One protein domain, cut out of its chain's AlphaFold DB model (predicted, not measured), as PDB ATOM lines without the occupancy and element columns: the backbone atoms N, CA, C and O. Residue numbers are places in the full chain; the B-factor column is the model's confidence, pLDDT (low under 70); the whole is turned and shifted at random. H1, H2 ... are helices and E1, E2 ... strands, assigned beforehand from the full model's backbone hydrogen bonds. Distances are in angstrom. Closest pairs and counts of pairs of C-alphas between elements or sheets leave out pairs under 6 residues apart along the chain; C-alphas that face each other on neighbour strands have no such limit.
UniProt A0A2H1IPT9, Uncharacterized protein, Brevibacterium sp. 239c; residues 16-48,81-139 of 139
ATOM      1  N   ASP A  16     -17.791  17.068-119.364       68.50
ATOM      2  CA  ASP A  16     -16.741  16.269-118.744       68.50
ATOM      3  C   ASP A  16     -16.372  16.791-117.347       68.50
ATOM      4  O   ASP A  16     -16.301  16.000-116.409       68.50
ATOM      5  N   GLU A  17     -16.257  18.109-117.165       72.06
ATOM      6  CA  GLU A  17     -16.017  18.727-115.850       72.06
ATOM      7  C   GLU A  17     -17.207  18.533-114.903       72.06
ATOM      8  O   GLU A  17     -17.029  18.262-113.714       72.06
ATOM      9  N   ILE A  18     -18.438  18.613-115.427       70.44
ATOM     10  CA  ILE A  18     -19.647  18.294-114.655       70.44
ATOM     11  C   ILE A  18     -19.620  16.822-114.231       70.44
ATOM     12  O   ILE A  18     -19.914  16.512-113.077       70.44
ATOM     13  N   ARG A  19     -19.246  15.911-115.136       66.88
ATOM     14  CA  ARG A  19     -19.155  14.476-114.841       66.88
ATOM     15  C   ARG A  19     -18.100  14.184-113.778       66.88
ATOM     16  O   ARG A  19     -18.409  13.479-112.825       66.88
ATOM     17  N   GLU A  20     -16.899  14.748-113.887       69.06
ATOM     18  CA  GLU A  20     -15.841  14.580-112.880       69.06
ATOM     19  C   GLU A  20     -16.249  15.143-111.516       69.06
ATOM     20  O   GLU A  20     -16.054  14.495-110.484       69.06
ATOM     21  N   PHE A  21     -16.878  16.321-111.497       72.81
ATOM     22  CA  PHE A  21     -17.395  16.908-110.267       72.81
ATOM     23  C   PHE A  21     -18.473  16.023-109.624       72.81
ATOM     24  O   PHE A  21     -18.411  15.746-108.424       72.81
ATOM     25  N   MET A  22     -19.433  15.529-110.413       68.50
ATOM     26  CA  MET A  22     -20.496  14.646-109.927       68.50
ATOM     27  C   MET A  22     -19.958  13.291-109.456       68.50
ATOM     28  O   MET A  22     -20.367  12.826-108.393       68.50
ATOM     29  N   ALA A  23     -18.996  12.703-110.171       67.81
ATOM     30  CA  ALA A  23     -18.296  11.484-109.770       67.81
ATOM     31  C   ALA A  23     -17.578  11.668-108.424       67.81
ATOM     32  O   ALA A  23     -17.683  10.837-107.518       67.81
ATOM     33  N   HIS A  24     -16.900  12.804-108.235       69.94
ATOM     34  CA  HIS A  24     -16.222  13.129-106.979       69.94
ATOM     35  C   HIS A  24     -17.199  13.330-105.815       69.94
ATOM     36  O   HIS A  24     -16.972  12.826-104.710       69.94
ATOM     37  N   VAL A  25     -18.305  14.041-106.051       74.44
ATOM     38  CA  VAL A  25     -19.375  14.232-105.060       74.44
ATOM     39  C   VAL A  25     -20.020  12.893-104.695       74.44
ATOM     40  O   VAL A  25     -20.170  12.603-103.506       74.44
ATOM     41  N   SER A  26     -20.331  12.059-105.689       69.19
ATOM     42  CA  SER A  26     -20.883  10.715-105.512       69.19
ATOM     43  C   SER A  26     -19.946   9.831-104.688       69.19
ATOM     44  O   SER A  26     -20.336   9.328-103.632       69.19
ATOM     45  N   ARG A  27     -18.668   9.737-105.079       69.56
ATOM     46  CA  ARG A  27     -17.646   8.967-104.356       69.56
ATOM     47  C   ARG A  27     -17.509   9.425-102.907       69.56
ATOM     48  O   ARG A  27     -17.482   8.593-102.002       69.56
ATOM     49  N   ARG A  28     -17.475  10.736-102.651       73.69
ATOM     50  CA  ARG A  28     -17.482  11.274-101.278       73.69
ATOM     51  C   ARG A  28     -18.754  10.920-100.514       73.69
ATOM     52  O   ARG A  28     -18.678  10.661 -99.314       73.69
ATOM     53  N   GLY A  29     -19.903  10.931-101.180       72.50
ATOM     54  CA  GLY A  29     -21.171  10.475-100.625       72.50
ATOM     55  C   GLY A  29     -21.089   9.016-100.185       72.50
ATOM     56  O   GLY A  29     -21.339   8.727 -99.020       72.50
ATOM     57  N   MET A  30     -20.650   8.123-101.073       72.25
ATOM     58  CA  MET A  30     -20.504   6.692-100.793       72.25
ATOM     59  C   MET A  30     -19.499   6.406 -99.678       72.25
ATOM     60  O   MET A  30     -19.801   5.632 -98.776       72.25
ATOM     61  N   LEU A  31     -18.357   7.102 -99.659       72.81
ATOM     62  CA  LEU A  31     -17.369   6.987 -98.578       72.81
ATOM     63  C   LEU A  31     -17.941   7.368 -97.205       72.81
ATOM     64  O   LEU A  31     -17.483   6.868 -96.185       72.81
ATOM     65  N   ARG A  32     -18.957   8.239 -97.147       76.12
ATOM     66  CA  ARG A  32     -19.662   8.547 -95.892       76.12
ATOM     67  C   ARG A  32     -20.668   7.468 -95.494       76.12
ATOM     68  O   ARG A  32     -21.111   7.489 -94.345       76.12
ATOM     69  N   GLN A  33     -21.034   6.572 -96.405       77.12
ATOM     70  CA  GLN A  33     -22.000   5.495 -96.192       77.12
ATOM     71  C   GLN A  33     -21.357   4.141 -95.866       77.12
ATOM     72  O   GLN A  33     -22.102   3.221 -95.535       77.12
ATOM     73  N   VAL A  34     -20.024   4.038 -95.904       70.69
ATOM     74  CA  VAL A  34     -19.226   2.902 -95.408       70.69
ATOM     75  C   VAL A  34     -18.458   3.284 -94.141       70.69
ATOM     76  O   VAL A  34     -18.162   4.460 -93.910       70.69
ATOM     77  N   SER A  35     -18.142   2.305 -93.297       73.75
ATOM     78  CA  SER A  35     -17.325   2.486 -92.094       73.75
ATOM     79  C   SER A  35     -15.822   2.377 -92.368       73.75
ATOM     80  O   SER A  35     -15.042   2.983 -91.631       73.75
ATOM     81  N   SER A  36     -15.409   1.699 -93.448       67.81
ATOM     82  CA  SER A  36     -14.007   1.611 -93.885       67.81
ATOM     83  C   SER A  36     -13.822   2.041 -95.345       67.81
ATOM     84  O   SER A  36     -14.633   1.725 -96.213       67.81
ATOM     85  N   ALA A  37     -12.738   2.773 -95.627       61.06
ATOM     86  CA  ALA A  37     -12.385   3.175 -96.993       61.06
ATOM     87  C   ALA A  37     -11.923   1.984 -97.857       61.06
ATOM     88  O   ALA A  37     -12.010   2.050 -99.082       61.06
ATOM     89  N   ASP A  38     -11.488   0.894 -97.218       63.09
ATOM     90  CA  ASP A  38     -10.963  -0.303 -97.879       63.09
ATOM     91  C   ASP A  38     -12.049  -1.073 -98.643       63.09
ATOM     92  O   ASP A  38     -11.787  -1.590 -99.726       63.09
ATOM     93  N   GLY A  39     -13.295  -1.070 -98.150       58.38
ATOM     94  CA  GLY A  39     -14.436  -1.689 -98.840       58.38
ATOM     95  C   GLY A  39     -14.809  -1.015-100.170       58.38
ATOM     96  O   GLY A  39     -15.522  -1.600-100.982       58.38
ATOM     97  N   LEU A  40     -14.306   0.201-100.408       62.31
ATOM     98  CA  LEU A  40     -14.457   0.955-101.656       62.31
ATOM     99  C   LEU A  40     -13.113   1.158-102.380       62.31
ATOM    100  O   LEU A  40     -13.025   2.006-103.274       62.31
ATOM    101  N   ALA A  41     -12.058   0.427-101.992       58.25
ATOM    102  CA  ALA A  41     -10.728   0.595-102.563       58.25
ATOM    103  C   ALA A  41     -10.719   0.395-104.092       58.25
ATOM    104  O   ALA A  41     -11.414  -0.448-104.664       58.25
ATOM    105  N   LEU A  42      -9.927   1.254-104.737       52.19
ATOM    106  CA  LEU A  42      -9.878   1.540-106.173       52.19
ATOM    107  C   LEU A  42      -9.807   0.279-107.050       52.19
ATOM    108  O   LEU A  42      -8.770  -0.375-107.126       52.19
ATOM    109  N   GLY A  43     -10.901   0.007-107.767       52.66
ATOM    110  CA  GLY A  43     -10.969  -0.983-108.850       52.66
ATOM    111  C   GLY A  43     -12.197  -1.895-108.812       52.66
ATOM    112  O   GLY A  43     -12.573  -2.425-109.849       52.66
ATOM    113  N   VAL A  44     -12.841  -2.054-107.649       55.00
ATOM    114  CA  VAL A  44     -13.995  -2.968-107.491       55.00
ATOM    115  C   VAL A  44     -15.339  -2.242-107.619       55.00
ATOM    116  O   VAL A  44     -16.327  -2.835-108.042       55.00
ATOM    117  N   PHE A  45     -15.384  -0.949-107.286       57.66
ATOM    118  CA  PHE A  45     -16.602  -0.144-107.352       57.66
ATOM    119  C   PHE A  45     -16.611   0.708-108.626       57.66
ATOM    120  O   PHE A  45     -15.933   1.736-108.707       57.66
ATOM    121  N   GLU A  46     -17.357   0.258-109.633       64.31
ATOM    122  CA  GLU A  46     -17.612   1.035-110.845       64.31
ATOM    123  C   GLU A  46     -18.507   2.235-110.502       64.31
ATOM    124  O   GLU A  46     -19.488   2.102-109.765       64.31
ATOM    125  N   ASP A  47     -18.157   3.424-110.998       66.31
ATOM    126  CA  ASP A  47     -18.998   4.603-110.803       66.31
ATOM    127  C   ASP A  47     -20.263   4.462-111.652       66.31
ATOM    128  O   ASP A  47     -20.287   4.791-112.839       66.31
ATOM    129  N   GLN A  48     -21.329   3.967-111.022       65.94
ATOM    130  CA  GLN A  48     -22.624   3.742-111.665       65.94
ATOM    131  C   GLN A  48     -23.221   5.032-112.251       65.94
ATOM    132  O   GLN A  48     -24.086   4.965-113.122       65.94
ATOM    133  N   PRO A  81     -49.723  -9.169 -91.986       93.56
ATOM    134  CA  PRO A  81     -48.319  -9.365 -91.646       93.56
ATOM    135  C   PRO A  81     -47.634 -10.354 -92.597       93.56
ATOM    136  O   PRO A  81     -48.249 -11.317 -93.061       93.56
ATOM    137  N   VAL A  82     -46.364 -10.103 -92.915       92.50
ATOM    138  CA  VAL A  82     -45.549 -11.035 -93.705       92.50
ATOM    139  C   VAL A  82     -45.326 -12.292 -92.872       92.50
ATOM    140  O   VAL A  82     -44.882 -12.202 -91.730       92.50
ATOM    141  N   GLN A  83     -45.658 -13.453 -93.436       94.12
ATOM    142  CA  GLN A  83     -45.625 -14.722 -92.702       94.12
ATOM    143  C   GLN A  83     -44.221 -15.332 -92.621       94.12
ATOM    144  O   GLN A  83     -43.933 -16.091 -91.701       94.12
ATOM    145  N   THR A  84     -43.338 -14.989 -93.558       91.62
ATOM    146  CA  THR A  84     -41.964 -15.494 -93.598       91.62
ATOM    147  C   THR A  84     -41.119 -14.891 -92.468       91.62
ATOM    148  O   THR A  84     -41.169 -13.669 -92.272       91.62
ATOM    149  N   PRO A  85     -40.307 -15.699 -91.755       93.19
ATOM    150  CA  PRO A  85     -39.343 -15.196 -90.782       93.19
ATOM    151  C   PRO A  85     -38.470 -14.094 -91.377       93.19
ATOM    152  O   PRO A  85     -37.868 -14.267 -92.436       93.19
ATOM    153  N   THR A  86     -38.403 -12.950 -90.702       94.69
ATOM    154  CA  THR A  86     -37.705 -11.768 -91.214       94.69
ATOM    155  C   THR A  86     -36.685 -11.263 -90.201       94.69
ATOM    156  O   THR A  86     -36.961 -11.214 -89.006       94.69
ATOM    157  N   SER A  87     -35.514 -10.841 -90.679       94.81
ATOM    158  CA  SER A  87     -34.500 -10.159 -89.873       94.81
ATOM    159  C   SER A  87     -34.343  -8.711 -90.332       94.81
ATOM    160  O   SER A  87     -34.121  -8.450 -91.512       94.81
ATOM    161  N   ALA A  88     -34.424  -7.768 -89.396       93.50
ATOM    162  CA  ALA A  88     -34.118  -6.360 -89.613       93.50
ATOM    163  C   ALA A  88     -32.793  -5.996 -88.936       93.50
ATOM    164  O   ALA A  88     -32.633  -6.141 -87.720       93.50
ATOM    165  N   LEU A  89     -31.851  -5.503 -89.740       94.19
ATOM    166  CA  LEU A  89     -30.512  -5.127 -89.307       94.19
ATOM    167  C   LEU A  89     -30.358  -3.607 -89.330       94.19
ATOM    168  O   LEU A  89     -30.668  -2.958 -90.329       94.19
ATOM    169  N   PHE A  90     -29.871  -3.038 -88.230       93.75
ATOM    170  CA  PHE A  90     -29.696  -1.596 -88.069       93.75
ATOM    171  C   PHE A  90     -28.220  -1.252 -87.908       93.75
ATOM    172  O   PHE A  90     -27.556  -1.797 -87.036       93.75
ATOM    173  N   ALA A  91     -27.723  -0.332 -88.735       88.88
ATOM    174  CA  ALA A  91     -26.340   0.141 -88.668       88.88
ATOM    175  C   ALA A  91     -26.095   1.193 -87.574       88.88
ATOM    176  O   ALA A  91     -24.970   1.451 -87.165       88.88
ATOM    177  N   SER A  92     -27.163   1.844 -87.119       80.12
ATOM    178  CA  SER A  92     -27.138   2.839 -86.052       80.12
ATOM    179  C   SER A  92     -27.947   2.351 -84.852       80.12
ATOM    180  O   SER A  92     -28.512   1.255 -84.874       80.12
ATOM    181  N   ALA A  93     -28.006   3.176 -83.804       81.56
ATOM    182  CA  ALA A  93     -28.842   2.910 -82.642       81.56
ATOM    183  C   ALA A  93     -30.262   2.509 -83.064       81.56
ATOM    184  O   ALA A  93     -30.848   3.102 -83.979       81.56
ATOM    185  N   LEU A  94     -30.807   1.509 -82.370       83.81
ATOM    186  CA  LEU A  94     -32.140   1.005 -82.663       83.81
ATOM    187  C   LEU A  94     -33.175   2.143 -82.708       83.81
ATOM    188  O   LEU A  94     -33.115   3.084 -81.904       83.81
ATOM    189  N   PRO A  95     -34.163   2.062 -83.618       82.44
ATOM    190  CA  PRO A  95     -35.252   3.019 -83.646       82.44
ATOM    191  C   PRO A  95     -35.958   3.095 -82.290       82.44
ATOM    192  O   PRO A  95     -36.015   2.128 -81.533       82.44
ATOM    193  N   ASN A  96     -36.572   4.243 -81.997       88.69
ATOM    194  CA  ASN A  96     -37.398   4.358 -80.800       88.69
ATOM    195  C   ASN A  96     -38.528   3.306 -80.786       88.69
ATOM    196  O   ASN A  96     -38.948   2.793 -81.828       88.69
ATOM    197  N   ARG A  97     -39.075   3.036 -79.594       89.00
ATOM    198  CA  ARG A  97     -40.112   2.009 -79.390       89.00
ATOM    199  C   ARG A  97     -41.307   2.143 -80.337       89.00
ATOM    200  O   ARG A  97     -41.836   1.136 -80.788       89.00
ATOM    201  N   ARG A  98     -41.714   3.373 -80.674       88.94
ATOM    202  CA  ARG A  98     -42.825   3.624 -81.606       88.94
ATOM    203  C   ARG A  98     -42.504   3.159 -83.027       88.94
ATOM    204  O   ARG A  98     -43.374   2.619 -83.698       88.94
ATOM    205  N   ARG A  99     -41.285   3.393 -83.514       87.44
ATOM    206  CA  ARG A  99     -40.864   2.933 -84.846       87.44
ATOM    207  C   ARG A  99     -40.690   1.418 -84.881       87.44
ATOM    208  O   ARG A  99     -41.130   0.798 -85.843       87.44
ATOM    209  N   LEU A 100     -40.135   0.833 -83.820       89.44
ATOM    210  CA  LEU A 100     -40.027  -0.620 -83.694       89.44
ATOM    211  C   LEU A 100     -41.400  -1.299 -83.672       89.44
ATOM    212  O   LEU A 100     -41.585  -2.269 -84.389       89.44
ATOM    213  N   SER A 101     -42.388  -0.760 -82.952       88.81
ATOM    214  CA  SER A 101     -43.735  -1.350 -82.934       88.81
ATOM    215  C   SER A 101     -44.475  -1.230 -84.268       88.81
ATOM    216  O   SER A 101     -45.333  -2.049 -84.588       88.81
ATOM    217  N   ILE A 102     -44.171  -0.210 -85.078       87.75
ATOM    218  CA  ILE A 102     -44.678  -0.132 -86.453       87.75
ATOM    219  C   ILE A 102     -44.076  -1.254 -87.300       87.75
ATOM    220  O   ILE A 102     -44.818  -1.886 -88.048       87.75
ATOM    221  N   LEU A 103     -42.770  -1.494 -87.169       88.81
ATOM    222  CA  LEU A 103     -42.074  -2.545 -87.901       88.81
ATOM    223  C   LEU A 103     -42.584  -3.930 -87.489       88.81
ATOM    224  O   LEU A 103     -42.995  -4.693 -88.350       88.81
ATOM    225  N   ASP A 104     -42.643  -4.200 -86.187       91.06
ATOM    226  CA  ASP A 104     -43.094  -5.464 -85.598       91.06
ATOM    227  C   ASP A 104     -44.489  -5.877 -86.096       91.06
ATOM    228  O   ASP A 104     -44.681  -6.984 -86.580       91.06
ATOM    229  N   ARG A 105     -45.445  -4.940 -86.151       91.19
ATOM    230  CA  ARG A 105     -46.798  -5.205 -86.686       91.19
ATOM    231  C   ARG A 105     -46.831  -5.615 -88.163       91.19
ATOM    232  O   ARG A 105     -47.851  -6.118 -88.627       91.19
ATOM    233  N   GLY A 106     -45.769  -5.349 -88.921       91.38
ATOM    234  CA  GLY A 106     -45.677  -5.692 -90.338       91.38
ATOM    235  C   GLY A 106     -45.313  -7.154 -90.613       91.38
ATOM    236  O   GLY A 106     -45.472  -7.596 -91.756       91.38
ATOM    237  N   PHE A 107     -44.850  -7.897 -89.605       93.56
ATOM    238  CA  PHE A 107     -44.281  -9.237 -89.747       93.56
ATOM    239  C   PHE A 107     -44.831 -10.166 -88.661       93.56
ATOM    240  O   PHE A 107     -44.973  -9.770 -87.513       93.56
ATOM    241  N   SER A 108     -45.127 -11.416 -89.009       93.69
ATOM    242  CA  SER A 108     -45.536 -12.426 -88.021       93.69
ATOM    243  C   SER A 108     -44.366 -12.875 -87.138       93.69
ATOM    244  O   SER A 108     -44.576 -13.335 -86.020       93.69
ATOM    245  N   SER A 109     -43.136 -12.758 -87.645       93.88
ATOM    246  CA  SER A 109     -41.902 -13.078 -86.932       93.88
ATOM    247  C   SER A 109     -40.790 -12.141 -87.395       93.88
ATOM    248  O   SER A 109     -40.407 -12.156 -88.570       93.88
ATOM    249  N   LEU A 110     -40.297 -11.309 -86.475       94.69
ATOM    250  CA  LEU A 110     -39.262 -10.318 -86.738       94.69
ATOM    251  C   LEU A 110     -38.125 -10.420 -85.716       94.69
ATOM    252  O   LEU A 110     -38.302 -10.130 -84.534       94.69
ATOM    253  N   GLY A 111     -36.930 -10.757 -86.189       93.69
ATOM    254  CA  GLY A 111     -35.689 -10.563 -85.446       93.69
ATOM    255  C   GLY A 111     -35.143  -9.156 -85.682       93.69
ATOM    256  O   GLY A 111     -34.998  -8.735 -86.827       93.69
ATOM    257  N   VAL A 112     -34.808  -8.424 -84.621       94.31
ATOM    258  CA  VAL A 112     -34.186  -7.094 -84.724       94.31
ATOM    259  C   VAL A 112     -32.783  -7.149 -84.143       94.31
ATOM    260  O   VAL A 112     -32.607  -7.557 -82.999       94.31
ATOM    261  N   THR A 113     -31.784  -6.732 -84.919       93.31
ATOM    262  CA  THR A 113     -30.385  -6.699 -84.469       93.31
ATOM    263  C   THR A 113     -29.738  -5.375 -84.853       93.31
ATOM    264  O   THR A 113     -29.861  -4.918 -85.989       93.31
ATOM    265  N   GLN A 114     -29.032  -4.759 -83.909       93.44
ATOM    266  CA  GLN A 114     -28.109  -3.673 -84.213       93.44
ATOM    267  C   GLN A 114     -26.747  -4.270 -84.561       93.44
ATOM    268  O   GLN A 114     -26.249  -5.132 -83.840       93.44
ATOM    269  N   ILE A 115     -26.160  -3.813 -85.660       92.69
ATOM    270  CA  ILE A 115     -24.818  -4.186 -86.090       92.69
ATOM    271  C   ILE A 115     -23.906  -2.994 -85.817       92.69
ATOM    272  O   ILE A 115     -24.196  -1.872 -86.226       92.69
ATOM    273  N   GLU A 116     -22.831  -3.242 -85.079       88.44
ATOM    274  CA  GLU A 116     -21.844  -2.226 -84.726       88.44
ATOM    275  C   GLU A 116     -20.841  -2.004 -85.867       88.44
ATOM    276  O   GLU A 116     -20.663  -2.860 -86.739       88.44
ATOM    277  N   ASP A 117     -20.186  -0.839 -85.854       84.75
ATOM    278  CA  ASP A 117     -19.104  -0.472 -86.780       84.75
ATOM    279  C   ASP A 117     -19.454  -0.585 -88.272       84.75
ATOM    280  O   ASP A 117     -18.619  -0.903 -89.120       84.75
ATOM    281  N   THR A 118     -20.702  -0.293 -88.608       87.00
ATOM    282  CA  THR A 118     -21.205  -0.266 -89.979       87.00
ATOM    283  C   THR A 118     -22.004   1.002 -90.205       87.00
ATOM    284  O   THR A 118     -22.529   1.617 -89.274       87.00
ATOM    285  N   ARG A 119     -22.117   1.410 -91.463       85.88
ATOM    286  CA  ARG A 119     -23.016   2.484 -91.881       85.88
ATOM    287  C   ARG A 119     -24.099   1.929 -92.799       85.88
ATOM    288  O   ARG A 119     -24.457   0.756 -92.704       85.88
ATOM    289  N   HIS A 120     -24.692   2.787 -93.623       83.81
ATOM    290  CA  HIS A 120     -25.798   2.416 -94.497       83.81
ATOM    291  C   HIS A 120     -25.437   1.261 -95.444       83.81
ATOM    292  O   HIS A 120     -26.280   0.408 -95.703       83.81
ATOM    293  N   LEU A 121     -24.183   1.183 -95.898       85.88
ATOM    294  CA  LEU A 121     -23.684   0.125 -96.779       85.88
ATOM    295  C   LEU A 121     -23.179  -1.093 -95.987       85.88
ATOM    296  O   LEU A 121     -22.070  -1.579 -96.188       85.88
ATOM    297  N   MET A 122     -24.030  -1.632 -95.109       88.75
ATOM    298  CA  MET A 122     -23.706  -2.766 -94.229       88.75
ATOM    299  C   MET A 122     -23.273  -4.033 -94.967       88.75
ATOM    300  O   MET A 122     -22.475  -4.806 -94.444       88.75
ATOM    301  N   MET A 123     -23.751  -4.239 -96.194       87.75
ATOM    302  CA  MET A 123     -23.308  -5.365 -97.023       87.75
ATOM    303  C   MET A 123     -21.824  -5.281 -97.400       87.75
ATOM    304  O   MET A 123     -21.221  -6.310 -97.679       87.75
ATOM    305  N   ILE A 124     -21.246  -4.078 -97.398       84.12
ATOM    306  CA  ILE A 124     -19.816  -3.853 -97.626       84.12
ATOM    307  C   ILE A 124     -19.063  -3.929 -96.294       84.12
ATOM    308  O   ILE A 124     -18.037  -4.596 -96.204       84.12
ATOM    309  N   ASP A 125     -19.583  -3.276 -95.253       85.56
ATOM    310  CA  ASP A 125     -18.884  -3.144 -93.968       85.56
ATOM    311  C   ASP A 125     -18.873  -4.440 -93.130       85.56
ATOM    312  O   ASP A 125     -17.915  -4.699 -92.393       85.56
ATOM    313  N   ARG A 126     -19.963  -5.219 -93.173       88.88
ATOM    314  CA  ARG A 126     -20.231  -6.395 -92.317       88.88
ATOM    315  C   ARG A 126     -20.959  -7.518 -93.083       88.88
ATOM    316  O   ARG A 126     -22.038  -7.953 -92.656       88.88
ATOM    317  N   PRO A 127     -20.427  -8.007 -94.220       90.44
ATOM    318  CA  PRO A 127     -21.078  -9.046 -95.027       90.44
ATOM    319  C   PRO A 127     -21.387 -10.322 -94.229       90.44
ATOM    320  O   PRO A 127     -22.429 -10.949 -94.414       90.44
ATOM    321  N   GLU A 128     -20.536 -10.685 -93.274       91.75
ATOM    322  CA  GLU A 128     -20.724 -11.835 -92.394       91.75
ATOM    323  C   GLU A 128     -21.950 -11.699 -91.477       91.75
ATOM    324  O   GLU A 128     -22.588 -12.697 -91.142       91.75
ATOM    325  N   ALA A 129     -22.314 -10.476 -91.077       92.25
ATOM    326  CA  ALA A 129     -23.531 -10.238 -90.306       92.25
ATOM    327  C   ALA A 129     -24.790 -10.441 -91.161       92.25
ATOM    328  O   ALA A 129     -25.777 -10.989 -90.666       92.25
ATOM    329  N   ILE A 130     -24.732 -10.057 -92.440       91.19
ATOM    330  CA  ILE A 130     -25.808 -10.281 -93.413       91.19
ATOM    331  C   ILE A 130     -26.009 -11.782 -93.639       91.19
ATOM    332  O   ILE A 130     -27.132 -12.263 -93.509       91.19
ATOM    333  N   ILE A 131     -24.930 -12.528 -93.902       93.31
ATOM    334  CA  ILE A 131     -24.983 -13.982 -94.129       93.31
ATOM    335  C   ILE A 131     -25.638 -14.687 -92.938       93.31
ATOM    336  O   ILE A 131     -26.625 -15.399 -93.113       93.31
ATOM    337  N   ARG A 132     -25.183 -14.399 -91.710       93.50
ATOM    338  CA  ARG A 132     -25.778 -14.977 -90.492       93.50
ATOM    339  C   ARG A 132     -27.258 -14.636 -90.323       93.50
ATOM    340  O   ARG A 132     -28.007 -15.426 -89.755       93.50
ATOM    341  N   ALA A 133     -27.689 -13.447 -90.738       92.88
ATOM    342  CA  ALA A 133     -29.095 -13.059 -90.664       92.88
ATOM    343  C   ALA A 133     -29.951 -13.814 -91.688       92.88
ATOM    344  O   ALA A 133     -31.060 -14.227 -91.356       92.88
ATOM    345  N   VAL A 134     -29.425 -14.033 -92.898       91.19
ATOM    346  CA  VAL A 134     -30.079 -14.849 -93.930       91.19
ATOM    347  C   VAL A 134     -30.211 -16.296 -93.460       91.19
ATOM    348  O   VAL A 134     -31.317 -16.825 -93.462       91.19
ATOM    349  N   GLU A 135     -29.128 -16.898 -92.962       92.25
ATOM    350  CA  GLU A 135     -29.123 -18.277 -92.452       92.25
ATOM    351  C   GLU A 135     -30.179 -18.501 -91.358       92.25
ATOM    352  O   GLU A 135     -30.870 -19.516 -91.357       92.25
ATOM    353  N   LYS A 136     -30.373 -17.525 -90.460       87.25
ATOM    354  CA  LYS A 136     -31.408 -17.580 -89.411       87.25
ATOM    355  C   LYS A 136     -32.842 -17.541 -89.945       87.25
ATOM    356  O   LYS A 136     -33.748 -17.991 -89.251       87.25
ATOM    357  N   CYS A 137     -33.058 -16.972 -91.127       85.62
ATOM    358  CA  CYS A 137     -34.375 -16.848 -91.752       85.62
ATOM    359  C   CYS A 137     -34.694 -17.989 -92.732       85.62
ATOM    360  O   CYS A 137     -35.842 -18.103 -93.148       85.62
ATOM    361  N   SER A 138     -33.706 -18.803 -93.119       77.31
ATOM    362  CA  SER A 138     -33.855 -19.898 -94.096       77.31
ATOM    363  C   SER A 138     -34.219 -21.260 -93.483       77.31
ATOM    364  O   SER A 138     -34.142 -22.266 -94.188       77.31
ATOM    365  N   VAL A 139     -34.577 -21.296 -92.196       57.78
ATOM    366  CA  VAL A 139     -34.960 -22.515 -91.459       57.78
ATOM    367  C   VAL A 139     -36.392 -22.934 -91.775       57.78
ATOM    368  O   VAL A 139     -37.278 -22.049 -91.745       57.78
TER     369      VAL A 139
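AT A GLANCE: This is residues 16 to 48 and 81 to 139 of the 139 residues of an uncharacterized protein of Brevibacterium sp. 239c (UniProt A0A2H1IPT9). A small, loose body is built on a sheet of two parallel strands, E1 and E2, with H4 packed along one face and H2 over the opposite face, and a long helix, H1, reaches away from it as an arm. The short helix H3 sits between that arm and H4, residues 32 to 48 loop beyond the end of H1 and fold back toward it, and residues 16 to 22 of H1 stick out. There are 92 printed residues with four named helices and two named strands in the order H1, E1, H2, E2, H3, H4, and the class is mixed, helices and strands. The whole is loose, with a radius of gyration of the C-alphas of 16.9 A, and elongated, with spans of 51 by 27 by 22 A.

HOW THE PARTS SIT: Start at H1, residues 16 to 31, which touches no helix; it is apart, for instance, from H2, residues 97 to 104, and from H4, residues 127 to 137. Beyond the cut look at E1, residues 86 to 90, and E2, residues 110 to 114: they are parallel neighbours at 19 degrees, and C-alphas 87 and 111 face each other at 4.6 A. Between them N 88 and O 111, at 2.8 A, and N 111 and O 86, at 2.9 A, are within hydrogen-bond range. E1, H2 and E2 form a strand-helix-strand unit, two parallel neighbour strands with a helix between them in the chain, and its crossover is right-handed. The closest C-alphas of H2 and E2 are those of Asp 104 and Leu 110, 6.3 A apart. For E1 and H4 they are those of Thr 86 and Cys 137, 6.1 A apart. E2 and H4 are near each other, with 7 pairs of C-alphas within 10 A. H3, residues 122 to 125, is close to H4 but not clearly touching, the closest C-alphas being those of Met 123 and Ile 130 at 6.6 A. In H1, H2 and H4 every O i to N i+4 pair is within hydrogen-bond range; H3 is too short for such a pair.

IN THESE COORDINATES: Find C-alpha 16 at (-16.741, 16.269, -118.744); from there H1 runs 22.2 A to C-alpha 31. E1 begins at C-alpha 86, (-37.705, -11.768, -91.214), and spans 13.3 A; H2 spans 10.2 A, E2 13.2 A and H3 4.8 A. H4 runs 15.8 A and ends at C-alpha 137, (-34.375, -16.848, -91.752).

THE WHOLE: The two C-alphas farthest apart are those of Glu 17 and Val 139, at 51.5 A. Residues 49 to 80 are not printed, and C-alphas 48 and 81 stand 35.1 A apart across this cut. No link printed whole is long. The model's mean pLDDT over the printed part is 81.3; 22 residues are under 70, among them 36 to 48.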